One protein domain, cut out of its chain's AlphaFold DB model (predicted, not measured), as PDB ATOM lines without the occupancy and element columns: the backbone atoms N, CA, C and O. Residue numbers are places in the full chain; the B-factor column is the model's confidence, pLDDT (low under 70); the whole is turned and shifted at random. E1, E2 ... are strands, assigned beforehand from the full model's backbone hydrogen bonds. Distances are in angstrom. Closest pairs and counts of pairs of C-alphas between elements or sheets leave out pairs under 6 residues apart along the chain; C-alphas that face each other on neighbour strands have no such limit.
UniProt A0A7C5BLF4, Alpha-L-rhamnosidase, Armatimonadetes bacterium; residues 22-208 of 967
ATOM      1  N   ILE A  22      25.113 -14.237 -44.435       98.62
ATOM      2  CA  ILE A  22      25.401 -14.049 -45.859       98.62
ATOM      3  C   ILE A  22      24.864 -15.195 -46.720       98.62
ATOM      4  O   ILE A  22      24.722 -16.333 -46.261       98.62
ATOM      5  N   TRP A  23      24.597 -14.898 -47.993       97.94
ATOM      6  CA  TRP A  23      24.278 -15.882 -49.024       97.94
ATOM      7  C   TRP A  23      24.800 -15.468 -50.417       97.94
ATOM      8  O   TRP A  23      25.525 -14.488 -50.576       97.94
ATOM      9  N   CYS A  24      24.462 -16.270 -51.426       96.25
ATOM     10  CA  CYS A  24      24.795 -16.097 -52.831       96.25
ATOM     11  C   CYS A  24      23.553 -15.676 -53.629       96.25
ATOM     12  O   CYS A  24      22.590 -16.443 -53.720       96.25
ATOM     13  N   ASP A  25      23.592 -14.489 -54.233       93.38
ATOM     14  CA  ASP A  25      22.498 -13.966 -55.059       93.38
ATOM     15  C   ASP A  25      22.383 -14.677 -56.419       93.38
ATOM     16  O   ASP A  25      23.259 -15.439 -56.841       93.38
ATOM     17  N   GLY A  26      21.251 -14.453 -57.095       88.62
ATOM     18  CA  GLY A  26      20.927 -15.033 -58.407       88.62
ATOM     19  C   GLY A  26      20.416 -16.481 -58.378       88.62
ATOM     20  O   GLY A  26      20.037 -17.019 -59.416       88.62
ATOM     21  N   ILE A  27      20.362 -17.133 -57.211       90.00
ATOM     22  CA  ILE A  27      19.892 -18.520 -57.103       90.00
ATOM     23  C   ILE A  27      18.361 -18.567 -56.983       90.00
ATOM     24  O   ILE A  27      17.798 -18.364 -55.914       90.00
ATOM     25  N   HIS A  28      17.683 -18.902 -58.085       86.12
ATOM     26  CA  HIS A  28      16.215 -19.029 -58.138       86.12
ATOM     27  C   HIS A  28      15.659 -20.378 -57.632       86.12
ATOM     28  O   HIS A  28      14.444 -20.559 -57.558       86.12
ATOM     29  N   ARG A  29      16.524 -21.353 -57.322       87.56
ATOM     30  CA  ARG A  29      16.126 -22.657 -56.757       87.56
ATOM     31  C   ARG A  29      15.797 -22.492 -55.267       87.56
ATOM     32  O   ARG A  29      16.425 -21.683 -54.597       87.56
ATOM     33  N   THR A  30      14.861 -23.279 -54.736       90.56
ATOM     34  CA  THR A  30      14.409 -23.193 -53.328       90.56
ATOM     35  C   THR A  30      14.855 -24.365 -52.444       90.56
ATOM     36  O   THR A  30      14.598 -24.354 -51.244       90.56
ATOM     37  N   HIS A  31      15.521 -25.374 -53.010       94.12
ATOM     38  CA  HIS A  31      15.974 -26.588 -52.323       94.12
ATOM     39  C   HIS A  31      17.166 -27.219 -53.066       94.12
ATOM     40  O   HIS A  31      17.426 -26.870 -54.221       94.12
ATOM     41  N   ASN A  32      17.883 -28.146 -52.414       95.50
ATOM     42  CA  ASN A  32      19.076 -28.830 -52.949       95.50
ATOM     43  C   ASN A  32      20.140 -27.861 -53.523       95.50
ATOM     44  O   ASN A  32      20.661 -28.061 -54.622       95.50
ATOM     45  N   ILE A  33      20.418 -26.767 -52.806       95.69
ATOM     46  CA  ILE A  33      21.309 -25.686 -53.252       95.69
ATOM     47  C   ILE A  33      22.683 -25.858 -52.619       95.69
ATOM     48  O   ILE A  33      22.792 -25.897 -51.394       95.69
ATOM     49  N   TYR A  34      23.738 -25.859 -53.428       97.31
ATOM     50  CA  TYR A  34      25.116 -25.821 -52.944       97.31
ATOM     51  C   TYR A  34      25.755 -24.477 -53.302       97.31
ATOM     52  O   TYR A  34      25.566 -23.981 -54.414       97.31
ATOM     53  N   ILE A  35      26.544 -23.905 -52.390       97.81
ATOM     54  CA  ILE A  35      27.393 -22.738 -52.668       97.81
ATOM     55  C   ILE A  35      28.818 -22.959 -52.166       97.81
ATOM     56  O   ILE A  35      29.049 -23.655 -51.173       97.81
ATOM     57  N   TYR A  36      29.765 -22.315 -52.839       98.38
ATOM     58  CA  TYR A  36      31.089 -22.035 -52.300       98.38
ATOM     59  C   TYR A  36      31.095 -20.618 -51.718       98.38
ATOM     60  O   TYR A  36      30.567 -19.697 -52.338       98.38
ATOM     61  N   ALA A  37      31.725 -20.435 -50.561       98.69
ATOM     62  CA  ALA A  37      31.945 -19.137 -49.931       98.69
ATOM     63  C   ALA A  37      33.384 -19.057 -49.406       98.69
ATOM     64  O   ALA A  37      33.858 -20.006 -48.779       98.69
ATOM     65  N   ARG A  38      34.104 -17.959 -49.650       98.38
ATOM     66  CA  ARG A  38      35.471 -17.765 -49.142       98.38
ATOM     67  C   ARG A  38      35.743 -16.324 -48.724       98.38
ATOM     68  O   ARG A  38      35.149 -15.383 -49.246       98.38
ATOM     69  N   LYS A  39      36.696 -16.172 -47.806       98.44
ATOM     70  CA  LYS A  39      37.216 -14.893 -47.319       98.44
ATOM     71  C   LYS A  39      38.730 -14.959 -47.257       98.44
ATOM     72  O   LYS A  39      39.292 -15.760 -46.511       98.44
ATOM     73  N   LYS A  40      39.368 -14.095 -48.043       97.94
ATOM     74  CA  LYS A  40      40.795 -13.787 -47.958       97.94
ATOM     75  C   LYS A  40      41.011 -12.659 -46.944       97.94
ATOM     76  O   LYS A  40      40.224 -11.715 -46.890       97.94
ATOM     77  N   PHE A  41      42.059 -12.777 -46.140       97.50
ATOM     78  CA  PHE A  41      42.513 -11.766 -45.182       97.50
ATOM     79  C   PHE A  41      44.028 -11.901 -44.972       97.50
ATOM     80  O   PHE A  41      44.641 -12.849 -45.465       97.50
ATOM     81  N   SER A  42      44.639 -10.954 -44.263       97.00
ATOM     82  CA  SER A  42      46.064 -10.983 -43.919       97.00
ATOM     83  C   SER A  42      46.238 -10.748 -42.422       97.00
ATOM     84  O   SER A  42      45.498  -9.944 -41.863       97.00
ATOM     85  N   LEU A  43      47.194 -11.433 -41.789       96.62
ATOM     86  CA  LEU A  43      47.565 -11.224 -40.384       96.62
ATOM     87  C   LEU A  43      49.001 -10.669 -40.308       96.62
ATOM     88  O   LEU A  43      49.881 -11.245 -40.953       96.62
ATOM     89  N   PRO A  44      49.284  -9.591 -39.548       96.00
ATOM     90  CA  PRO A  44      50.634  -9.017 -39.468       96.00
ATOM     91  C   PRO A  44      51.691  -9.973 -38.895       96.00
ATOM     92  O   PRO A  44      52.836  -9.964 -39.341       96.00
ATOM     93  N   ALA A  45      51.293 -10.832 -37.957       96.31
ATOM     94  CA  ALA A  45      52.112 -11.893 -37.379       96.31
ATOM     95  C   ALA A  45      51.336 -13.222 -37.357       96.31
ATOM     96  O   ALA A  45      50.146 -13.271 -37.675       96.31
ATOM     97  N   ALA A  46      52.002 -14.320 -36.989       95.00
ATOM     98  CA  ALA A  46      51.307 -15.582 -36.745       95.00
ATOM     99  C   ALA A  46      50.439 -15.459 -35.473       95.00
ATOM    100  O   ALA A  46      50.909 -14.895 -34.480       95.00
ATOM    101  N   PRO A  47      49.192 -15.960 -35.473       96.44
ATOM    102  CA  PRO A  47      48.313 -15.814 -34.323       96.44
ATOM    103  C   PRO A  47      48.717 -16.718 -33.155       96.44
ATOM    104  O   PRO A  47      49.159 -17.850 -33.345       96.44
ATOM    105  N   SER A  48      48.519 -16.214 -31.937       96.62
ATOM    106  CA  SER A  48      48.625 -16.961 -30.679       96.62
ATOM    107  C   SER A  48      47.303 -17.632 -30.294       96.62
ATOM    108  O   SER A  48      47.318 -18.668 -29.631       96.62
ATOM    109  N   THR A  49      46.164 -17.095 -30.749       97.31
ATOM    110  CA  THR A  49      44.837 -17.726 -30.663       97.31
ATOM    111  C   THR A  49      44.016 -17.418 -31.918       97.31
ATOM    112  O   THR A  49      44.161 -16.342 -32.498       97.31
ATOM    113  N   ALA A  50      43.150 -18.345 -32.341       97.69
ATOM    114  CA  ALA A  50      42.178 -18.110 -33.412       97.69
ATOM    115  C   ALA A  50      40.942 -19.009 -33.245       97.69
ATOM    116  O   ALA A  50      40.963 -20.189 -33.603       97.69
ATOM    117  N   ILE A  51      39.864 -18.448 -32.692       98.06
ATOM    118  CA  ILE A  51      38.621 -19.158 -32.373       98.06
ATOM    119  C   ILE A  51      37.547 -18.794 -33.399       98.06
ATOM    120  O   ILE A  51      37.004 -17.690 -33.375       98.06
ATOM    121  N   LEU A  52      37.229 -19.734 -34.292       98.44
ATOM    122  CA  LEU A  52      36.245 -19.586 -35.362       98.44
ATOM    123  C   LEU A  52      34.906 -20.224 -34.969       98.44
ATOM    124  O   LEU A  52      34.802 -21.439 -34.791       98.44
ATOM    125  N   LYS A  53      33.869 -19.392 -34.884       98.50
ATOM    126  CA  LYS A  53      32.463 -19.743 -34.666       98.50
ATOM    127  C   LYS A  53      31.755 -19.793 -36.021       98.50
ATOM    128  O   LYS A  53      31.880 -18.853 -36.804       98.50
ATOM    129  N   ILE A  54      31.016 -20.859 -36.317       98.69
ATOM    130  CA  ILE A  54      30.350 -21.031 -37.620       98.69
ATOM    131  C   ILE A  54      29.031 -21.791 -37.501       98.69
ATOM    132  O   ILE A  54      28.928 -22.784 -36.782       98.69
ATOM    133  N   THR A  55      28.027 -21.357 -38.259       98.31
ATOM    134  CA  THR A  55      26.877 -22.196 -38.612       98.31
ATOM    135  C   THR A  55      26.361 -21.845 -40.001       98.31
ATOM    136  O   THR A  55      26.664 -20.786 -40.553       98.31
ATOM    137  N   ALA A  56      25.608 -22.759 -40.599       98.12
ATOM    138  CA  ALA A  56      25.004 -22.560 -41.904       98.12
ATOM    139  C   ALA A  56      23.744 -23.407 -42.031       98.12
ATOM    140  O   ALA A  56      23.734 -24.566 -41.609       98.12
ATOM    141  N   ASP A  57      22.727 -22.855 -42.678       97.31
ATOM    142  CA  ASP A  57      21.560 -23.622 -43.079       97.31
ATOM    143  C   ASP A  57      21.802 -24.195 -44.491       97.31
ATOM    144  O   ASP A  57      22.019 -23.454 -45.450       97.31
ATOM    145  N   SER A  58      21.824 -25.513 -44.691       95.00
ATOM    146  CA  SER A  58      21.405 -26.568 -43.751       95.00
ATOM    147  C   SER A  58      22.568 -27.338 -43.148       95.00
ATOM    148  O   SER A  58      22.440 -27.874 -42.048       95.00
ATOM    149  N   ARG A  59      23.672 -27.461 -43.892       97.06
ATOM    150  CA  ARG A  59      24.927 -28.102 -43.477       97.06
ATOM    151  C   ARG A  59      26.107 -27.465 -44.218       97.06
ATOM    152  O   ARG A  59      25.968 -27.086 -45.378       97.06
ATOM    153  N   TYR A  60      27.285 -27.424 -43.602       98.19
ATOM    154  CA  TYR A  60      28.529 -26.919 -44.186       98.19
ATOM    155  C   TYR A  60      29.698 -27.920 -44.094       98.19
ATOM    156  O   TYR A  60      29.683 -28.875 -43.311       98.19
ATOM    157  N   LYS A  61      30.753 -27.658 -44.877       97.69
ATOM    158  CA  LYS A  61      32.113 -28.200 -44.711       97.69
ATOM    159  C   LYS A  61      33.127 -27.052 -44.706       97.69
ATOM    160  O   LYS A  61      33.184 -26.295 -45.674       97.69
ATOM    161  N   LEU A  62      33.901 -26.934 -43.627       98.38
ATOM    162  CA  LEU A  62      34.860 -25.852 -43.379       98.38
ATOM    163  C   LEU A  62      36.278 -26.248 -43.811       98.38
ATOM    164  O   LEU A  62      36.746 -27.360 -43.543       98.38
ATOM    165  N   PHE A  63      36.974 -25.298 -44.425       98.56
ATOM    166  CA  PHE A  63      38.364 -25.384 -44.837       98.56
ATOM    167  C   PHE A  63      39.121 -24.107 -44.451       98.56
ATOM    168  O   PHE A  63      38.584 -23.004 -44.543       98.56
ATOM    169  N   VAL A  64      40.389 -24.251 -44.068       98.62
ATOM    170  CA  VAL A  64      41.308 -23.138 -43.776       98.62
ATOM    171  C   VAL A  64      42.633 -23.422 -44.470       98.62
ATOM    172  O   VAL A  64      43.183 -24.516 -44.322       98.62
ATOM    173  N   ASN A  65      43.124 -22.474 -45.272       98.12
ATOM    174  CA  ASN A  65      44.384 -22.585 -46.020       98.12
ATOM    175  C   ASN A  65      44.545 -23.932 -46.770       98.12
ATOM    176  O   ASN A  65      45.597 -24.572 -46.769       98.12
ATOM    177  N   GLY A  66      43.464 -24.399 -47.402       96.62
ATOM    178  CA  GLY A  66      43.395 -25.666 -48.139       96.62
ATOM    179  C   GLY A  66      43.204 -26.938 -47.298       96.62
ATOM    180  O   GLY A  66      42.934 -27.996 -47.872       96.62
ATOM    181  N   ARG A  67      43.309 -26.871 -45.964       96.81
ATOM    182  CA  ARG A  67      43.058 -27.996 -45.043       96.81
ATOM    183  C   ARG A  67      41.565 -28.098 -44.726       96.81
ATOM    184  O   ARG A  67      40.907 -27.077 -44.590       96.81
ATOM    185  N   TYR A  68      41.030 -29.313 -44.609       94.88
ATOM    186  CA  TYR A  68      39.665 -29.557 -44.111       94.88
ATOM    187  C   TYR A  68      39.671 -29.527 -42.583       94.88
ATOM    188  O   TYR A  68      40.535 -30.168 -41.988       94.88
ATOM    189  N   ILE A  69      38.732 -28.793 -41.985       96.31
ATOM    190  CA  ILE A  69      38.644 -28.592 -40.531       96.31
ATOM    191  C   ILE A  69      37.501 -29.408 -39.925       96.31
ATOM    192  O   ILE A  69      37.682 -30.067 -38.907       96.31
ATOM    193  N   GLY A  70      36.325 -29.396 -40.557       94.12
ATOM    194  CA  GLY A  70      35.159 -30.097 -40.031       94.12
ATOM    195  C   GLY A  70      33.869 -29.835 -40.802       94.12
ATOM    196  O   GLY A  70      33.859 -29.191 -41.856       94.12
ATOM    197  N   ARG A  71      32.769 -30.355 -40.254       95.56
ATOM    198  CA  ARG A  71      31.409 -30.280 -40.796       95.56
ATOM    199  C   ARG A  71      30.396 -30.026 -39.679       95.56
ATOM    200  O   ARG A  71      30.610 -30.477 -38.555       95.56
ATOM    201  N   GLY A  72      29.289 -29.387 -40.029       95.38
ATOM    202  CA  GLY A  72      28.197 -29.049 -39.116       95.38
ATOM    203  C   GLY A  72      27.051 -28.346 -39.858       95.38
ATOM    204  O   GLY A  72      26.982 -28.477 -41.082       95.38
ATOM    205  N   PRO A  73      26.160 -27.622 -39.162       96.38
ATOM    206  CA  PRO A  73      25.912 -27.797 -37.736       96.38
ATOM    207  C   PRO A  73      25.371 -29.204 -37.443       96.38
ATOM    208  O   PRO A  73      25.101 -29.997 -38.353       96.38
ATOM    209  N   VAL A  74      25.214 -29.523 -36.160       95.50
ATOM    210  CA  VAL A  74      24.339 -30.629 -35.743       95.50
ATOM    211  C   VAL A  74      22.895 -30.377 -36.224       95.50
ATOM    212  O   VAL A  74      22.532 -29.226 -36.484       95.50
ATOM    213  N   PRO A  75      22.035 -31.407 -36.325       94.88
ATOM    214  CA  PRO A  75      20.589 -31.210 -36.376       94.88
ATOM    215  C   PRO A  75      20.143 -30.225 -35.282       94.88
ATOM    216  O   PRO A  75      20.632 -30.278 -34.154       94.88
ATOM    217  N   SER A  76      19.257 -29.285 -35.606       93.81
ATOM    218  CA  SER A  76      18.757 -28.275 -34.661       93.81
ATOM    219  C   SER A  76      17.386 -27.753 -35.079       93.81
ATOM    220  O   SER A  76      17.003 -27.844 -36.248       93.81
ATOM    221  N   LEU A  77      16.666 -27.179 -34.119       93.25
ATOM    222  CA  LEU A  77      15.441 -26.419 -34.351       93.25
ATOM    223  C   LEU A  77      15.787 -25.015 -34.860       93.25
ATOM    224  O   LEU A  77      16.719 -24.415 -34.325       93.25
ATOM    225  N   PRO A  78      15.042 -24.425 -35.813       92.81
ATOM    226  CA  PRO A  78      15.286 -23.047 -36.242       92.81
ATOM    227  C   PRO A  78      15.222 -22.042 -35.079       92.81
ATOM    228  O   PRO A  78      16.048 -21.140 -34.997       92.81
ATOM    229  N   SER A  79      14.315 -22.249 -34.121       91.00
ATOM    230  CA  SER A  79      14.196 -21.445 -32.896       91.00
ATOM    231  C   SER A  79      15.427 -21.503 -31.977       91.00
ATOM    232  O   SER A  79      15.665 -20.542 -31.249       91.00
ATOM    233  N   CYS A  80      16.204 -22.593 -32.012       92.88
ATOM    234  CA  CYS A  80      17.357 -22.862 -31.147       92.88
ATOM    235  C   CYS A  80      18.478 -23.522 -31.981       92.88
ATOM    236  O   CYS A  80      18.715 -24.729 -31.910       92.88
ATOM    237  N   TYR A  81      19.111 -22.736 -32.854       95.38
ATOM    238  CA  TYR A  81      20.003 -23.245 -33.899       95.38
ATOM    239  C   TYR A  81      21.450 -23.349 -33.405       95.38
ATOM    240  O   TYR A  81      21.997 -22.395 -32.847       95.38
ATOM    241  N   SER A  82      22.089 -24.499 -33.615       95.88
ATOM    242  CA  SER A  82      23.459 -24.722 -33.139       95.88
ATOM    243  C   SER A  82      24.519 -24.056 -34.014       95.88
ATOM    244  O   SER A  82      24.404 -24.036 -35.242       95.88
ATOM    245  N   TYR A  83      25.600 -23.595 -33.384       97.75
ATOM    246  CA  TYR A  83      26.853 -23.222 -34.037       97.75
ATOM    247  C   TYR A  83      28.057 -23.952 -33.439       97.75
ATOM    248  O   TYR A  83      28.124 -24.246 -32.244       97.75
ATOM    249  N   ASP A  84      29.019 -24.247 -34.300       98.25
ATOM    250  CA  ASP A  84      30.260 -24.942 -33.983       98.25
ATOM    251  C   ASP A  84      31.368 -23.929 -33.635       98.25
ATOM    252  O   ASP A  84      31.370 -22.812 -34.154       98.25
ATOM    253  N   ILE A  85      32.313 -24.308 -32.765       97.94
ATOM    254  CA  ILE A  85      33.438 -23.471 -32.308       97.94
ATOM    255  C   ILE A  85      34.762 -24.231 -32.483       97.94
ATOM    256  O   ILE A  85      35.069 -25.143 -31.715       97.94
ATOM    257  N   TYR A  86      35.563 -23.837 -33.471       98.00
ATOM    258  CA  TYR A  86      36.865 -24.435 -33.767       98.00
ATOM    259  C   TYR A  86      38.015 -23.535 -33.308       98.00
ATOM    260  O   TYR A  86      38.065 -22.365 -33.679       98.00
ATOM    261  N   ASP A  87      38.993 -24.101 -32.599       97.44
ATOM    262  CA  ASP A  87      40.343 -23.529 -32.567       97.44
ATOM    263  C   ASP A  87      41.069 -23.917 -33.864       97.44
ATOM    264  O   ASP A  87      41.189 -25.102 -34.200       97.44
ATOM    265  N   ILE A  88      41.512 -22.912 -34.616       97.75
ATOM    266  CA  ILE A  88      42.204 -23.073 -35.899       97.75
ATOM    267  C   ILE A  88      43.570 -22.378 -35.930       97.75
ATOM    268  O   ILE A  88      44.136 -22.219 -37.014       97.75
ATOM    269  N   VAL A  89      44.138 -22.010 -34.774       97.75
ATOM    270  CA  VAL A  89      45.422 -21.283 -34.691       97.75
ATOM    271  C   VAL A  89      46.541 -21.994 -35.468       97.75
ATOM    272  O   VAL A  89      47.209 -21.399 -36.309       97.75
ATOM    273  N   GLN A  90      46.630 -23.321 -35.325       97.25
ATOM    274  CA  GLN A  90      47.562 -24.225 -36.022       97.25
ATOM    275  C   GLN A  90      47.331 -24.380 -37.546       97.25
ATOM    276  O   GLN A  90      47.927 -25.251 -38.198       97.25
ATOM    277  N   HIS A  91      46.404 -23.620 -38.128       97.69
ATOM    278  CA  HIS A  91      46.071 -23.635 -39.556       97.69
ATOM    279  C   HIS A  91      46.213 -22.264 -40.222       97.69
ATOM    280  O   HIS A  91      46.125 -22.188 -41.449       97.69
ATOM    281  N   LEU A  92      46.472 -21.218 -39.436       97.88
ATOM    282  CA  LEU A  92      46.760 -19.866 -39.898       97.88
ATOM    283  C   LEU A  92      48.274 -19.602 -39.931       97.88
ATOM    284  O   LEU A  92      49.078 -20.401 -39.451       97.88
ATOM    285  N   GLN A  93      48.659 -18.492 -40.550       96.56
ATOM    286  CA  GLN A  93      50.047 -18.061 -40.739       96.56
ATOM    287  C   GLN A  93      50.140 -16.528 -40.733       96.56
ATOM    288  O   GLN A  93      49.121 -15.854 -40.867       96.56
ATOM    289  N   ALA A  94      51.349 -15.972 -40.624       96.94
ATOM    290  CA  ALA A  94      51.573 -14.562 -40.944       96.94
ATOM    291  C   ALA A  94      51.337 -14.311 -42.449       96.94
ATOM    292  O   ALA A  94      51.588 -15.190 -43.279       96.94
ATOM    293  N   GLY A  95      50.877 -13.115 -42.809       97.12
ATOM    294  CA  GLY A  95      50.500 -12.773 -44.179       97.12
ATOM    295  C   GLY A  95      49.154 -13.375 -44.598       97.12
ATOM    296  O   GLY A  95      48.218 -13.462 -43.801       97.12
ATOM    297  N   GLU A  96      49.034 -13.752 -45.873       97.81
ATOM    298  CA  GLU A  96      47.756 -14.121 -46.493       97.81
ATOM    299  C   GLU A  96      47.172 -15.442 -45.958       97.81
ATOM    300  O   GLU A  96      47.834 -16.482 -45.940       97.81
ATOM    301  N   ASN A  97      45.888 -15.404 -45.598       98.50
ATOM    302  CA  ASN A  97      45.086 -16.534 -45.137       98.50
ATOM    303  C   ASN A  97      43.738 -16.589 -45.877       98.50
ATOM    304  O   ASN A  97      43.209 -15.565 -46.316       98.50
ATOM    305  N   VAL A  98      43.154 -17.787 -45.982       98.56
ATOM    306  CA  VAL A  98      41.796 -18.010 -46.506       98.56
ATOM    307  C   VAL A  98      40.997 -18.945 -45.597       98.56
ATOM    308  O   VAL A  98      41.395 -20.089 -45.366       98.56
ATOM    309  N   VAL A  99      39.821 -18.473 -45.173       98.69
ATOM    310  CA  VAL A  99      38.705 -19.310 -44.701       98.69
ATOM    311  C   VAL A  99      37.806 -19.612 -45.901       98.69
ATOM    312  O   VAL A  99      37.506 -18.727 -46.703       98.69
ATOM    313  N   ALA A 100      37.386 -20.868 -46.043       98.75
ATOM    314  CA  ALA A 100      36.606 -21.352 -47.176       98.75
ATOM    315  C   ALA A 100      35.554 -22.380 -46.726       98.75
ATOM    316  O   ALA A 100      35.851 -23.302 -45.969       98.75
ATOM    317  N   VAL A 101      34.318 -22.243 -47.197       98.75
ATOM    318  CA  VAL A 101      33.154 -23.018 -46.750       98.75
ATOM    319  C   VAL A 101      32.360 -23.514 -47.957       98.75
ATOM    320  O   VAL A 101      32.067 -22.746 -48.870       98.75
ATOM    321  N   ILE A 102      32.013 -24.804 -47.977       98.00
ATOM    322  CA  ILE A 102      30.960 -25.326 -48.864       98.00
ATOM    323  C   ILE A 102      29.696 -25.423 -48.026       98.00
ATOM    324  O   ILE A 102      29.728 -26.110 -47.004       98.00
ATOM    325  N   VAL A 103      28.601 -24.795 -48.446       98.25
ATOM    326  CA  VAL A 103      27.292 -24.929 -47.788       98.25
ATOM    327  C   VAL A 103      26.339 -25.685 -48.704       98.25
ATOM    328  O   VAL A 103      26.339 -25.466 -49.911       98.25
ATOM    329  N   HIS A 104      25.529 -26.561 -48.116       97.50
ATOM    330  CA  HIS A 104      24.377 -27.193 -48.743       97.50
ATOM    331  C   HIS A 104      23.111 -26.782 -47.983       97.50
ATOM    332  O   HIS A 104      22.915 -27.176 -46.830       97.50
ATOM    333  N   TYR A 105      22.246 -26.020 -48.647       97.00
ATOM    334  CA  TYR A 105      20.884 -25.758 -48.206       97.00
ATOM    335  C   TYR A 105      19.944 -26.819 -48.790       97.00
ATOM    336  O   TYR A 105      19.697 -26.870 -49.998       97.00
ATOM    337  N   VAL A 106      19.430 -27.684 -47.919       95.62
ATOM    338  CA  VAL A 106      18.544 -28.802 -48.271       95.62
ATOM    339  C   VAL A 106      17.174 -28.273 -48.699       95.62
ATOM    340  O   VAL A 106      16.625 -28.759 -49.681       95.62
ATOM    341  N   GLY A 107      16.633 -27.273 -47.997       94.81
ATOM    342  CA  GLY A 107      15.362 -26.600 -48.315       94.81
ATOM    343  C   GLY A 107      14.065 -27.401 -48.129       94.81
ATOM    344  O   GLY A 107      13.004 -26.797 -48.018       94.81
ATOM    345  N   GLU A 108      14.123 -28.729 -48.014       94.69
ATOM    346  CA  GLU A 108      12.960 -29.590 -47.744       94.69
ATOM    347  C   GLU A 108      13.036 -30.273 -46.366       94.69
ATOM    348  O   GLU A 108      14.116 -30.644 -45.911       94.69
ATOM    349  N   ARG A 109      11.875 -30.480 -45.722       95.31
ATOM    350  CA  ARG A 109      11.715 -31.212 -44.448       95.31
ATOM    351  C   ARG A 109      12.267 -32.643 -44.547       95.31
ATOM    352  O   ARG A 109      11.885 -33.374 -45.463       95.31
ATOM    353  N   THR A 110      13.114 -33.052 -43.598       95.94
ATOM    354  CA  THR A 110      13.603 -34.439 -43.409       95.94
ATOM    355  C   THR A 110      13.420 -34.868 -41.947       95.94
ATOM    356  O   THR A 110      13.167 -34.024 -41.089       95.94
ATOM    357  N   TYR A 111      13.622 -36.147 -41.614       96.12
ATOM    358  CA  TYR A 111      13.524 -36.627 -40.223       96.12
ATOM    359  C   TYR A 111      14.680 -36.170 -39.294       96.12
ATOM    360  O   TYR A 111      14.731 -36.547 -38.124       96.12
ATOM    361  N   SER A 112      15.605 -35.342 -39.795       94.00
ATOM    362  CA  SER A 112      16.719 -34.738 -39.037       94.00
ATOM    363  C   SER A 112      17.060 -33.298 -39.484       94.00
ATOM    364  O   SER A 112      18.187 -32.809 -39.307       94.00
ATOM    365  N   TYR A 113      16.094 -32.605 -40.105       95.38
ATOM    366  CA  TYR A 113      16.203 -31.201 -40.517       95.38
ATOM    367  C   TYR A 113      14.831 -30.547 -40.791       95.38
ATOM    368  O   TYR A 113      13.996 -31.077 -41.529       95.38
ATOM    369  N   ILE A 114      14.655 -29.342 -40.243       95.25
ATOM    370  CA  ILE A 114      13.514 -28.443 -40.461       95.25
ATOM    371  C   ILE A 114      13.983 -27.277 -41.347       95.25
ATOM    372  O   ILE A 114      14.981 -26.648 -40.990       95.25
ATOM    373  N   PRO A 115      13.286 -26.939 -42.451       93.88
ATOM    374  CA  PRO A 115      13.663 -25.821 -43.304       93.88
ATOM    375  C   PRO A 115      13.674 -24.471 -42.595       93.88
ATOM    376  O   PRO A 115      12.651 -24.042 -42.061       93.88
ATOM    377  N   GLY A 116      14.827 -23.802 -42.629       93.81
ATOM    378  CA  GLY A 116      14.964 -22.402 -42.257       93.81
ATOM    379  C   GLY A 116      14.972 -21.500 -43.494       93.81
ATOM    380  O   GLY A 116      13.923 -21.208 -44.067       93.81
ATOM    381  N   ARG A 117      16.156 -21.026 -43.889       94.44
ATOM    382  CA  ARG A 117      16.399 -20.257 -45.127       94.44
ATOM    383  C   ARG A 117      17.871 -20.393 -45.546       94.44
ATOM    384  O   ARG A 117      18.700 -20.524 -44.654       94.44
ATOM    385  N   PRO A 118      18.231 -20.291 -46.840       96.56
ATOM    386  CA  PRO A 118      19.627 -20.400 -47.271       96.56
ATOM    387  C   PRO A 118      20.492 -19.347 -46.566       96.56
ATOM    388  O   PRO A 118      20.196 -18.155 -46.678       96.56
ATOM    389  N   ALA A 119      21.496 -19.775 -45.793       97.06
ATOM    390  CA  ALA A 119      22.230 -18.886 -44.892       97.06
ATOM    391  C   ALA A 119      23.602 -19.442 -44.467       97.06
ATOM    392  O   ALA A 119      23.743 -20.636 -44.203       97.06
ATOM    393  N   LEU A 120      24.599 -18.565 -44.320       98.62
ATOM    394  CA  LEU A 120      25.902 -18.833 -43.699       98.62
ATOM    395  C   LEU A 120      26.248 -17.700 -42.725       98.62
ATOM    396  O   LEU A 120      26.056 -16.534 -43.062       98.62
ATOM    397  N   ILE A 121      26.798 -18.023 -41.555       98.44
ATOM    398  CA  ILE A 121      27.426 -17.052 -40.650       98.44
ATOM    399  C   ILE A 121      28.740 -17.611 -40.097       98.44
ATOM    400  O   ILE A 121      28.832 -18.786 -39.736       98.44
ATOM    401  N   CYS A 122      29.770 -16.770 -40.053       98.31
ATOM    402  CA  CYS A 122      31.107 -17.124 -39.593       98.31
ATOM    403  C   CYS A 122      31.746 -15.932 -38.870       98.31
ATOM    404  O   CYS A 122      31.801 -14.835 -39.415       98.31
ATOM    405  N   GLU A 123      32.274 -16.146 -37.670       98.38
ATOM    406  CA  GLU A 123      32.980 -15.125 -36.891       98.38
ATOM    407  C   GLU A 123      34.237 -15.734 -36.278       98.38
ATOM    408  O   GLU A 123      34.154 -16.741 -35.581       98.38
ATOM    409  N   MET A 124      35.402 -15.140 -36.526       97.94
ATOM    410  CA  MET A 124      36.663 -15.572 -35.932       97.94
ATOM    411  C   MET A 124      37.272 -14.459 -35.089       97.94
ATOM    412  O   MET A 124      37.608 -13.399 -35.615       97.94
ATOM    413  N   ASP A 125      37.453 -14.740 -33.802       97.19
ATOM    414  CA  ASP A 125      38.254 -13.936 -32.880       97.19
ATOM    415  C   ASP A 125      39.712 -14.414 -32.960       97.19
ATOM    416  O   ASP A 125      39.964 -15.610 -32.787       97.19
ATOM    417  N   THR A 126      40.676 -13.529 -33.232       96.31
ATOM    418  CA  THR A 126      42.099 -13.904 -33.333       96.31
ATOM    419  C   THR A 126      43.019 -12.892 -32.655       96.31
ATOM    420  O   THR A 126      42.803 -11.684 -32.723       96.31
ATOM    421  N   GLU A 127      44.083 -13.391 -32.027       97.38
ATOM    422  CA  GLU A 127      45.102 -12.588 -31.341       97.38
ATOM    423  C   GLU A 127      46.489 -12.919 -31.901       97.38
ATOM    424  O   GLU A 127      46.756 -14.073 -32.234       97.38
ATOM    425  N   TRP A 128      47.365 -11.922 -32.030       95.75
ATOM    426  CA  TRP A 128      48.721 -12.049 -32.580       95.75
ATOM    427  C   TRP A 128      49.685 -11.063 -31.894       95.75
ATOM    428  O   TRP A 128      49.276 -10.257 -31.056       95.75
ATOM    429  N   GLU A 129      50.985 -11.144 -32.189       93.56
ATOM    430  CA  GLU A 129      52.015 -10.333 -31.518       93.56
ATOM    431  C   GLU A 129      51.865  -8.825 -31.805       93.56
ATOM    432  O   GLU A 129      52.348  -8.313 -32.811       93.56
ATOM    433  N   GLY A 130      51.185  -8.116 -30.899       91.88
ATOM    434  CA  GLY A 130      50.928  -6.676 -30.991       91.88
ATOM    435  C   GLY A 130      49.488  -6.287 -31.343       91.88
ATOM    436  O   GLY A 130      49.201  -5.092 -31.398       91.88
ATOM    437  N   GLY A 131      48.563  -7.237 -31.535       94.88
ATOM    438  CA  GLY A 131      47.188  -6.903 -31.914       94.88
ATOM    439  C   GLY A 131      46.162  -8.031 -31.796       94.88
ATOM    440  O   GLY A 131      46.465  -9.164 -31.418       94.88
ATOM    441  N   LYS A 132      44.909  -7.684 -32.100       96.38
ATOM    442  CA  LYS A 132      43.764  -8.598 -32.183       96.38
ATOM    443  C   LYS A 132      42.891  -8.182 -33.360       96.38
ATOM    444  O   LYS A 132      42.617  -6.993 -33.501       96.38
ATOM    445  N   ASP A 133      42.414  -9.147 -34.135       95.50
ATOM    446  CA  ASP A 133      41.470  -8.925 -35.232       95.50
ATOM    447  C   ASP A 133      40.188  -9.737 -35.014       95.50
ATOM    448  O   ASP A 133      40.186 -10.782 -34.355       95.50
ATOM    449  N   LYS A 134      39.090  -9.282 -35.628       96.31
ATOM    450  CA  LYS A 134      37.869 -10.076 -35.798       96.31
ATOM    451  C   LYS A 134      37.567 -10.215 -37.287       96.31
ATOM    452  O   LYS A 134      37.403  -9.218 -37.985       96.31
ATOM    453  N   ILE A 135      37.486 -11.451 -37.777       97.94
ATOM    454  CA  ILE A 135      37.159 -11.755 -39.175       97.94
ATOM    455  C   ILE A 135      35.707 -12.242 -39.203       97.94
ATOM    456  O   ILE A 135      35.404 -13.335 -38.724       97.94
ATOM    457  N   ILE A 136      34.812 -11.422 -39.752       98.38
ATOM    458  CA  ILE A 136      33.364 -11.670 -39.803       98.38
ATOM    459  C   ILE A 136      32.888 -12.112 -41.193       98.38
ATOM    460  O   ILE A 136      33.572 -11.865 -42.189       98.38
ATOM    461  N   SER A 137      31.710 -12.738 -41.271       98.62
ATOM    462  CA  SER A 137      30.900 -12.832 -42.491       98.62
ATOM    463  C   SER A 137      30.150 -11.531 -42.751       98.62
ATOM    464  O   SER A 137      29.472 -11.003 -41.873       98.62
ATOM    465  N   ASP A 138      30.325 -11.002 -43.958       98.38
ATOM    466  CA  ASP A 138      29.875  -9.682 -44.398       98.38
ATOM    467  C   ASP A 138      29.851  -9.611 -45.944       98.38
ATOM    468  O   ASP A 138      30.160 -10.586 -46.638       98.38
ATOM    469  N   GLU A 139      29.534  -8.436 -46.487       98.12
ATOM    470  CA  GLU A 139      29.504  -8.125 -47.923       98.12
ATOM    471  C   GLU A 139      30.870  -8.286 -48.636       98.12
ATOM    472  O   GLU A 139      30.963  -8.229 -49.864       98.12
ATOM    473  N   THR A 140      31.966  -8.463 -47.892       98.00
ATOM    474  CA  THR A 140      33.327  -8.590 -48.440       98.00
ATOM    475  C   THR A 140      33.751 -10.043 -48.678       98.00
ATOM    476  O   THR A 140      34.821 -10.287 -49.243       98.00
ATOM    477  N   TRP A 141      32.924 -11.018 -48.284       98.62
ATOM    478  CA  TRP A 141      33.088 -12.415 -48.692       98.62
ATOM    479  C   TRP A 141      32.815 -12.590 -50.188       98.62
ATOM    480  O   TRP A 141      32.057 -11.836 -50.796       98.62
ATOM    481  N   ARG A 142      33.422 -13.619 -50.782       98.62
ATOM    482  CA  ARG A 142      33.225 -14.003 -52.184       98.62
ATOM    483  C   ARG A 142      32.481 -15.327 -52.258       98.62
ATOM    484  O   ARG A 142      32.841 -16.280 -51.563       98.62
ATOM    485  N   VAL A 143      31.447 -15.394 -53.094       98.56
ATOM    486  CA  VAL A 143      30.536 -16.545 -53.194       98.56
ATOM    487  C   VAL A 143      30.274 -16.957 -54.642       98.56
ATOM    488  O   VAL A 143      30.342 -16.147 -55.565       98.56
ATOM    489  N   LEU A 144      29.976 -18.242 -54.837       97.50
ATOM    490  CA  LEU A 144      29.719 -18.846 -56.144       97.50
ATOM    491  C   LEU A 144      28.670 -19.969 -56.014       97.50
ATOM    492  O   LEU A 144      28.839 -20.835 -55.146       97.50
ATOM    493  N   PRO A 145      27.629 -20.029 -56.873       96.50
ATOM    494  CA  PRO A 145      26.740 -21.187 -56.950       96.50
ATOM    495  C   PRO A 145      27.542 -22.434 -57.332       96.50
ATOM    496  O   PRO A 145      28.252 -22.451 -58.339       96.50
ATOM    497  N   ALA A 146      27.460 -23.489 -56.527       95.56
ATOM    498  CA  ALA A 146      28.273 -24.682 -56.716       95.56
ATOM    499  C   ALA A 146      27.595 -25.673 -57.676       95.56
ATOM    500  O   ALA A 146      27.288 -26.801 -57.293       95.56
ATOM    501  N   GLU A 147      27.405 -25.264 -58.937       93.31
ATOM    502  CA  GLU A 147      26.775 -26.065 -60.012       93.31
ATOM    503  C   GLU A 147      27.485 -27.407 -60.293       93.31
ATOM    504  O   GLU A 147      26.930 -28.277 -60.959       93.31
ATOM    505  N   ALA A 148      28.675 -27.628 -59.721       94.44
ATOM    506  CA  ALA A 148      29.283 -28.951 -59.599       94.44
ATOM    507  C   ALA A 148      28.373 -29.982 -58.905       94.44
ATOM    508  O   ALA A 148      28.537 -31.169 -59.161       94.44
ATOM    509  N   TRP A 149      27.416 -29.568 -58.068       94.50
ATOM    510  CA  TRP A 149      26.273 -30.393 -57.664       94.50
ATOM    511  C   TRP A 149      25.053 -30.029 -58.519       94.50
ATOM    512  O   TRP A 149      24.409 -28.999 -58.319       94.50
ATOM    513  N   SER A 150      24.724 -30.901 -59.469       87.75
ATOM    514  CA  SER A 150      23.624 -30.707 -60.410       87.75
ATOM    515  C   SER A 150      22.266 -30.825 -59.713       87.75
ATOM    516  O   SER A 150      21.949 -31.847 -59.096       87.75
ATOM    517  N   ALA A 151      21.400 -29.825 -59.903       78.38
ATOM    518  CA  ALA A 151      20.022 -29.820 -59.391       78.38
ATOM    519  C   ALA A 151      19.127 -30.937 -59.976       78.38
ATOM    520  O   ALA A 151      17.981 -31.099 -59.559       78.38
ATOM    521  N   THR A 152      19.637 -31.730 -60.925       84.06
ATOM    522  CA  THR A 152      18.983 -32.958 -61.400       84.06
ATOM    523  C   THR A 152      18.975 -34.081 -60.356       84.06
ATOM    524  O   THR A 152      18.155 -34.997 -60.468       84.06
ATOM    525  N   GLY A 153      19.845 -34.025 -59.336       87.56
ATOM    526  CA  GLY A 153      19.838 -34.954 -58.202       87.56
ATOM    527  C   GLY A 153      18.520 -34.883 -57.434       87.56
ATOM    528  O   GLY A 153      18.120 -33.818 -56.966       87.56
ATOM    529  N   THR A 154      17.811 -36.011 -57.321       92.50
ATOM    530  CA  THR A 154      16.459 -36.027 -56.744       92.50
ATOM    531  C   THR A 154      16.441 -36.483 -55.290       92.50
ATOM    532  O   THR A 154      17.411 -37.026 -54.766       92.50
ATOM    533  N   ARG A 155      15.313 -36.238 -54.620       94.00
ATOM    534  CA  ARG A 155      15.046 -36.670 -53.245       94.00
ATOM    535  C   ARG A 155      15.254 -38.189 -53.103       94.00
ATOM    536  O   ARG A 155      14.656 -38.950 -53.867       94.00
ATOM    537  N   ILE A 156      16.048 -38.627 -52.123       96.50
ATOM    538  CA  ILE A 156      16.265 -40.057 -51.818       96.50
ATOM    539  C   ILE A 156      14.968 -40.681 -51.294       96.50
ATOM    540  O   ILE A 156      14.555 -41.744 -51.752       96.50
ATOM    541  N   SER A 157      14.329 -39.992 -50.349       95.38
ATOM    542  CA  SER A 157      13.016 -40.280 -49.766       95.38
ATOM    543  C   SER A 157      12.517 -39.018 -49.038       95.38
ATOM    544  O   SER A 157      13.337 -38.147 -48.744       95.38
ATOM    545  N   PRO A 158      11.226 -38.902 -48.671       93.12
ATOM    546  CA  PRO A 158      10.743 -37.824 -47.794       93.12
ATOM    547  C   PRO A 158      11.419 -37.792 -46.408       93.12
ATOM    548  O   PRO A 158      11.378 -36.780 -45.715       93.12
ATOM    549  N   ARG A 159      12.072 -38.896 -46.024       95.00
ATOM    550  CA  ARG A 159      12.753 -39.099 -44.740       95.00
ATOM    551  C   ARG A 159      14.192 -38.538 -44.771       95.00
ATOM    552  O   ARG A 159      14.675 -38.020 -43.770       95.00
ATOM    553  N   LEU A 160      14.836 -38.532 -45.948       95.19
ATOM    554  CA  LEU A 160      16.246 -38.162 -46.183       95.19
ATOM    555  C   LEU A 160      16.424 -36.941 -47.112       95.19
ATOM    556  O   LEU A 160      15.456 -36.347 -47.573       95.19
ATOM    557  N   GLY A 161      17.672 -36.554 -47.399       94.56
ATOM    558  CA  GLY A 161      18.022 -35.508 -48.373       94.56
ATOM    559  C   GLY A 161      18.021 -35.979 -49.839       94.56
ATOM    560  O   GLY A 161      17.176 -36.771 -50.260       94.56
ATOM    561  N   PHE A 162      18.985 -35.487 -50.623       95.69
ATOM    562  CA  PHE A 162      19.089 -35.701 -52.073       95.69
ATOM    563  C   PHE A 162      20.234 -36.648 -52.469       95.69
ATOM    564  O   PHE A 162      21.224 -36.808 -51.744       95.69
ATOM    565  N   GLN A 163      20.077 -37.255 -53.647       95.94
ATOM    566  CA  GLN A 163      21.153 -37.872 -54.420       95.94
ATOM    567  C   GLN A 163      22.153 -36.789 -54.843       95.94
ATOM    568  O   GLN A 163      21.748 -35.719 -55.303       95.94
ATOM    569  N   GLU A 164      23.445 -37.068 -54.753       95.81
ATOM    570  CA  GLU A 164      24.488 -36.213 -55.307       95.81
ATOM    571  C   GLU A 164      24.753 -36.605 -56.761       95.81
ATOM    572  O   GLU A 164      25.157 -37.727 -57.061       95.81
ATOM    573  N   VAL A 165      24.531 -35.657 -57.670       96.12
ATOM    574  CA  VAL A 165      24.914 -35.756 -59.081       96.12
ATOM    575  C   VAL A 165      26.031 -34.747 -59.289       96.12
ATOM    576  O   VAL A 165      25.778 -33.544 -59.320       96.12
ATOM    577  N   TYR A 166      27.269 -35.232 -59.329       96.38
ATOM    578  CA  TYR A 166      28.460 -34.401 -59.216       96.38
ATOM    579  C   TYR A 166      29.245 -34.308 -60.524       96.38
ATOM    580  O   TYR A 166      29.701 -35.325 -61.046       96.38
ATOM    581  N   GLU A 167      29.451 -33.093 -61.027       95.81
ATOM    582  CA  GLU A 167      30.136 -32.807 -62.290       95.81
ATOM    583  C   GLU A 167      31.532 -32.227 -62.019       95.81
ATOM    584  O   GLU A 167      31.698 -31.046 -61.708       95.81
ATOM    585  N   THR A 168      32.574 -33.061 -62.127       93.44
ATOM    586  CA  THR A 168      33.924 -32.694 -61.648       93.44
ATOM    587  C   THR A 168      34.569 -31.549 -62.434       93.44
ATOM    588  O   THR A 168      35.461 -30.882 -61.913       93.44
ATOM    589  N   ALA A 169      34.115 -31.306 -63.668       91.44
ATOM    590  CA  ALA A 169      34.583 -30.219 -64.526       91.44
ATOM    591  C   ALA A 169      34.086 -28.831 -64.082       91.44
ATOM    592  O   ALA A 169      34.747 -27.837 -64.370       91.44
ATOM    593  N   LEU A 170      32.959 -28.761 -63.364       93.44
ATOM    594  CA  LEU A 170      32.380 -27.511 -62.854       93.44
ATOM    595  C   LEU A 170      32.921 -27.136 -61.461       93.44
ATOM    596  O   LEU A 170      32.614 -26.070 -60.933       93.44
ATOM    597  N   ALA A 171      33.728 -28.006 -60.844       92.81
ATOM    598  CA  ALA A 171      34.304 -27.774 -59.525       92.81
ATOM    599  C   ALA A 171      35.548 -26.860 -59.618       92.81
ATOM    600  O   ALA A 171      36.536 -27.252 -60.255       92.81
ATOM    601  N   PRO A 172      35.568 -25.680 -58.964       93.50
ATOM    602  CA  PRO A 172      36.684 -24.743 -59.049       93.50
ATOM    603  C   PRO A 172      37.936 -25.338 -58.392       93.50
ATOM    604  O   PRO A 172      37.972 -25.607 -57.192       93.50
ATOM    605  N   GLN A 173      38.989 -25.578 -59.172       90.88
ATOM    606  CA  GLN A 173      40.164 -26.293 -58.671       90.88
ATOM    607  C   GLN A 173      41.013 -25.412 -57.745       90.88
ATOM    608  O   GLN A 173      41.458 -24.332 -58.118       90.88
ATOM    609  N   GLY A 174      41.266 -25.893 -56.523       93.06
ATOM    610  CA  GLY A 174      42.141 -25.224 -55.552       93.06
ATOM    611  C   GLY A 174      41.529 -24.045 -54.781       93.06
ATOM    612  O   GLY A 174      42.252 -23.439 -53.995       93.06
ATOM    613  N   TRP A 175      40.232 -23.757 -54.938       96.00
ATOM    614  CA  TRP A 175      39.537 -22.584 -54.370       96.00
ATOM    615  C   TRP A 175      39.713 -22.346 -52.856       96.00
ATOM    616  O   TRP A 175      39.680 -21.204 -52.395       96.00
ATOM    617  N   THR A 176      39.954 -23.408 -52.080       97.31
ATOM    618  CA  THR A 176      40.204 -23.357 -50.627       97.31
ATOM    619  C   THR A 176      41.593 -22.837 -50.236       97.31
ATOM    620  O   THR A 176      41.866 -22.687 -49.045       97.31
ATOM    621  N   LYS A 177      42.496 -22.605 -51.198       97.38
ATOM    622  CA  LYS A 177      43.860 -22.105 -50.960       97.38
ATOM    623  C   LYS A 177      43.935 -20.572 -51.054       97.38
ATOM    624  O   LYS A 177      43.166 -19.996 -51.823       97.38
ATOM    625  N   PRO A 178      44.919 -19.929 -50.391       96.50
ATOM    626  CA  PRO A 178      45.219 -18.502 -50.565       96.50
ATOM    627  C   PRO A 178      45.504 -18.122 -52.031       96.50
ATOM    628  O   PRO A 178      44.876 -17.220 -52.588       96.50
ATOM    629  N   SER A 179      46.325 -18.934 -52.710       95.88
ATOM    630  CA  SER A 179      46.784 -18.755 -54.098       95.88
ATOM    631  C   SER A 179      45.718 -18.908 -55.201       95.88
ATOM    632  O   SER A 179      46.076 -19.098 -56.361       95.88
ATOM    633  N   TYR A 180      44.427 -18.928 -54.866       96.88
ATOM    634  CA  TYR A 180      43.329 -18.954 -55.834       96.88
ATOM    635  C   TYR A 180      42.711 -17.556 -55.948       96.88
ATOM    636  O   TYR A 180      42.326 -16.975 -54.926       96.88
ATOM    637  N   SER A 181      42.619 -17.043 -57.179       95.62
ATOM    638  CA  SER A 181      41.894 -15.807 -57.493       95.62
ATOM    639  C   SER A 181      40.396 -16.081 -57.631       95.62
ATOM    640  O   SER A 181      39.969 -16.997 -58.334       95.62
ATOM    641  N   ASP A 182      39.615 -15.255 -56.948       95.38
ATOM    642  CA  ASP A 182      38.158 -15.220 -56.909       95.38
ATOM    643  C   ASP A 182      37.603 -13.870 -57.393       95.38
ATOM    644  O   ASP A 182      36.483 -13.494 -57.057       95.38
ATOM    645  N   GLU A 183      38.361 -13.152 -58.227       93.75
ATOM    646  CA  GLU A 183      37.933 -11.894 -58.861       93.75
ATOM    647  C   GLU A 183      36.601 -12.053 -59.618       93.75
ATOM    648  O   GLU A 183      35.741 -11.174 -59.558       93.75
ATOM    649  N   ASN A 184      36.401 -13.222 -60.244       94.25
ATOM    650  CA  ASN A 184      35.190 -13.609 -60.975       94.25
ATOM    651  C   ASN A 184      34.050 -14.153 -60.084       94.25
ATOM    652  O   ASN A 184      33.024 -14.584 -60.607       94.25
ATOM    653  N   TRP A 185      34.216 -14.205 -58.758       97.69
ATOM    654  CA  TRP A 185      33.153 -14.604 -57.827       97.69
ATOM    655  C   TRP A 185      32.400 -13.354 -57.372       97.69
ATOM    656  O   TRP A 185      33.020 -12.322 -57.105       97.69
ATOM    657  N   GLN A 186      31.075 -13.424 -57.241       97.50
ATOM    658  CA  GLN A 186      30.308 -12.279 -56.745       97.50
ATOM    659  C   GLN A 186      30.604 -12.016 -55.260       97.50
ATOM    660  O   GLN A 186      31.034 -12.911 -54.526       97.50
ATOM    661  N   GLN A 187      30.385 -10.777 -54.818       98.19
ATOM    662  CA  GLN A 187      30.351 -10.463 -53.391       98.19
ATOM    663  C   GLN A 187      29.152 -11.141 -52.722       98.19
ATOM    664  O   GLN A 187      28.148 -11.437 -53.372       98.19
ATOM    665  N   ALA A 188      29.273 -11.432 -51.431       98.44
ATOM    666  CA  ALA A 188      28.215 -12.086 -50.679       98.44
ATOM    667  C   ALA A 188      27.067 -11.113 -50.376       98.44
ATOM    668  O   ALA A 188      27.292  -9.993 -49.918       98.44
ATOM    669  N   ALA A 189      25.830 -11.557 -50.587       98.19
ATOM    670  CA  ALA A 189      24.648 -10.792 -50.220       98.19
ATOM    671  C   ALA A 189      24.370 -10.977 -48.724       98.19
ATOM    672  O   ALA A 189      24.212 -12.106 -48.256       98.19
ATOM    673  N   VAL A 190      24.298  -9.883 -47.963       98.12
ATOM    674  CA  VAL A 190      23.865  -9.922 -46.560       98.12
ATOM    675  C   VAL A 190      22.353 -10.108 -46.497       98.12
ATOM    676  O   VAL A 190      21.594  -9.357 -47.102       98.12
ATOM    677  N   ILE A 191      21.916 -11.110 -45.733       96.44
ATOM    678  CA  ILE A 191      20.501 -11.494 -45.613       96.44
ATOM    679  C   ILE A 191      19.869 -11.121 -44.262       96.44
ATOM    680  O   ILE A 191      18.654 -11.301 -44.106       96.44
ATOM    681  N   GLY A 192      20.677 -10.628 -43.314       95.88
ATOM    682  CA  GLY A 192      20.284 -10.116 -41.996       95.88
ATOM    683  C   GLY A 192      21.382 -10.262 -40.931       95.88
ATOM    684  O   GLY A 192      22.430 -10.855 -41.178       95.88
ATOM    685  N   GLU A 193      21.128  -9.749 -39.729       95.12
ATOM    686  CA  GLU A 193      22.038  -9.788 -38.569       95.12
ATOM    687  C   GLU A 193      21.426 -10.643 -37.438       95.12
ATOM    688  O   GLU A 193      20.198 -10.688 -37.320       95.12
ATOM    689  N   PRO A 194      22.213 -11.375 -36.624       92.38
ATOM    690  CA  PRO A 194      21.666 -12.150 -35.508       92.38
ATOM    691  C   PRO A 194      21.059 -11.252 -34.411       92.38
ATOM    692  O   PRO A 194      21.677 -10.255 -34.049       92.38
ATOM    693  N   PRO A 195      19.914 -11.619 -33.801       91.19
ATOM    694  CA  PRO A 195      19.046 -12.750 -34.131       91.19
ATOM    695  C   PRO A 195      18.142 -12.458 -35.344       91.19
ATOM    696  O   PRO A 195      17.400 -11.480 -35.375       91.19
ATOM    697  N   MET A 196      18.129 -13.372 -36.318       92.19
ATOM    698  CA  MET A 196      17.374 -13.230 -37.569       92.19
ATOM    699  C   MET A 196      16.401 -14.394 -37.720       92.19
ATOM    700  O   MET A 196      16.835 -15.540 -37.750       92.19
ATOM    701  N   LYS A 197      15.099 -14.136 -37.913       91.75
ATOM    702  CA  LYS A 197      14.137 -15.217 -38.204       91.75
ATOM    703  C   LYS A 197      14.556 -16.001 -39.471       91.75
ATOM    704  O   LYS A 197      14.882 -15.379 -40.482       91.75
ATOM    705  N   PRO A 198      14.523 -17.347 -39.447       93.31
ATOM    706  CA  PRO A 198      13.956 -18.194 -38.393       93.31
ATOM    707  C   PRO A 198      14.925 -18.544 -37.245       93.31
ATOM    708  O   PRO A 198      14.463 -19.054 -36.232       93.31
ATOM    709  N   PHE A 199      16.215 -18.217 -37.366       93.75
ATOM    710  CA  PHE A 199      17.292 -18.423 -36.381       93.75
ATOM    711  C   PHE A 199      17.204 -17.446 -35.188       93.75
ATOM    712  O   PHE A 199      18.030 -16.545 -35.018       93.75
ATOM    713  N   VAL A 200      16.160 -17.596 -34.365       90.06
ATOM    714  CA  VAL A 200      15.846 -16.671 -33.253       90.06
ATOM    715  C   VAL A 200      16.879 -16.729 -32.120       90.06
ATOM    716  O   VAL A 200      17.171 -15.701 -31.511       90.06
ATOM    717  N   LYS A 201      17.463 -17.899 -31.847       92.94
ATOM    718  CA  LYS A 201      18.533 -18.084 -30.858       92.94
ATOM    719  C   LYS A 201      19.645 -18.933 -31.466       92.94
ATOM    720  O   LYS A 201      19.379 -20.026 -31.960       92.94
ATOM    721  N   LEU A 202      20.881 -18.441 -31.393       94.50
ATOM    722  CA  LEU A 202      22.086 -19.208 -31.707       94.50
ATOM    723  C   LEU A 202      22.685 -19.771 -30.413       94.50
ATOM    724  O   LEU A 202      22.940 -19.012 -29.479       94.50
ATOM    725  N   ILE A 203      22.904 -21.087 -30.359       94.62
ATOM    726  CA  ILE A 203      23.495 -21.789 -29.205       94.62
ATOM    727  C   ILE A 203      24.802 -22.501 -29.581       94.62
ATOM    728  O   ILE A 203      24.909 -23.024 -30.692       94.62
ATOM    729  N   PRO A 204      25.801 -22.568 -28.686       95.94
ATOM    730  CA  PRO A 204      27.003 -23.349 -28.943       95.94
ATOM    731  C   PRO A 204      26.672 -24.848 -28.998       95.94
ATOM    732  O   PRO A 204      25.819 -25.345 -28.259       95.94
ATOM    733  N   ARG A 205      27.387 -25.583 -29.856       95.50
ATOM    734  CA  ARG A 205      27.317 -27.044 -29.986       95.50
ATOM    735  C   ARG A 205      27.423 -27.728 -28.610       95.50
ATOM    736  O   ARG A 205      28.474 -27.700 -27.974       95.50
ATOM    737  N   ARG A 206      26.343 -28.386 -28.168       94.44
ATOM    738  CA  ARG A 206      26.238 -29.017 -26.832       94.44
ATOM    739  C   ARG A 206      27.009 -30.348 -26.685       94.44
ATOM    740  O   ARG A 206      27.183 -30.819 -25.563       94.44
ATOM    741  N   ILE A 207      27.483 -30.936 -27.790       96.06
ATOM    742  CA  ILE A 207      28.205 -32.225 -27.856       96.06
ATOM    743  C   ILE A 207      29.580 -32.105 -28.539       96.06
ATOM    744  O   ILE A 207      29.798 -31.165 -29.300       96.06
ATOM    745  N   PRO A 208      30.495 -33.080 -28.375       95.81
ATOM    746  CA  PRO A 208      31.712 -33.199 -29.179       95.81
ATOM    747  C   PRO A 208      31.474 -33.264 -30.701       95.81
ATOM    748  O   PRO A 208      30.375 -33.556 -31.183       95.81
TER     749      PRO A 208
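Overview. This is residues 22 to 208 of the 967 residues of the protein "Alpha-L-rhamnosidase" of Armatimonadetes bacterium (UniProt A0A7C5BLF4). What is the first impression? Two five-stranded sheets lie face to face as a sandwich, E4 E3 E6 E1 E9 on one side and E8 E7 E2 E5 E12 on the other, their strands 21 degrees apart, and the second sheet is curled like part of a barrel. Residues 106 to 118 and 151 to 163 loop at one end of it, while residues 168 to 188 run past the edge with E9. What is it made of? The printed part has 187 residues with no named helix and twelve named strands, E1 to E12 in order along the chain; the class is all strand, though under half of the residues, 82, are in named elements. The first sheet is antiparallel and the second mixed; the whole is compact, with a radius of gyration of the C-alphas of 16.4 A and spans of 53 by 38 by 28 A.

Arrangement. Which strands neighbour the first one? E1, residues 33 to 43, is antiparallel to E6, residues 95 to 105, with N 37 and O 101 at 2.9 A, and to edge strand E9, residues 142 to 145, with N 38 and O 142 at 2.8 A. E6 is antiparallel to E3, residues 59 to 64, with N 61 and O 102 at 2.8 A; E3 and edge strand E4, residues 67 to 72, form a hairpin, with N 62 and O 70 at 2.9 A. How is the other sheet built? E2, residues 47 to 57, is antiparallel to E7, residues 119 to 128, with N 51 and O 125 at 2.8 A, and to E5, residues 81 to 87, with N 52 and O 86 at 2.8 A. E7 and edge strand E8, residues 131 to 136, form a hairpin, with N 126 and O 133 at 3.0 A; E5 is parallel to edge strand E12, residues 202 to 204, with N 83 and O 203 at 2.8 A. How near do the sheets come? The parts that face each other are 11.3 A centre to centre; the closest C-alphas of E2 and E6 are those of Asp 57 and Tyr 105, 5.6 A apart.

Along the chain. Where do the strands begin and end? E1 begins at C-alpha 33 (21.309, -25.686, -53.252), and E12 ends at C-alpha 204 (27.003, -23.349, -28.943). Which are long? E1 and E6 each measure 32.6 A from first to last C-alpha, E7 30.0 A and E2 29.2 A. Which pair with no named strand? E10, residues 165 to 167, and E11, residues 189 to 192; residues 22 to 23 pair antiparallel with residues 189 to 190 of E11.

Size, cuts and confidence. How far does it reach? The two C-alphas farthest apart, those of Gly 130 and Ser 157, are 54.0 A apart. Is it continuous and confident? The printed part has no cut; the links E6 to E7, E9 to E10 and E10 to E11 are long. The mean pLDDT of the printed part is 95.7, and no printed residue is under 70.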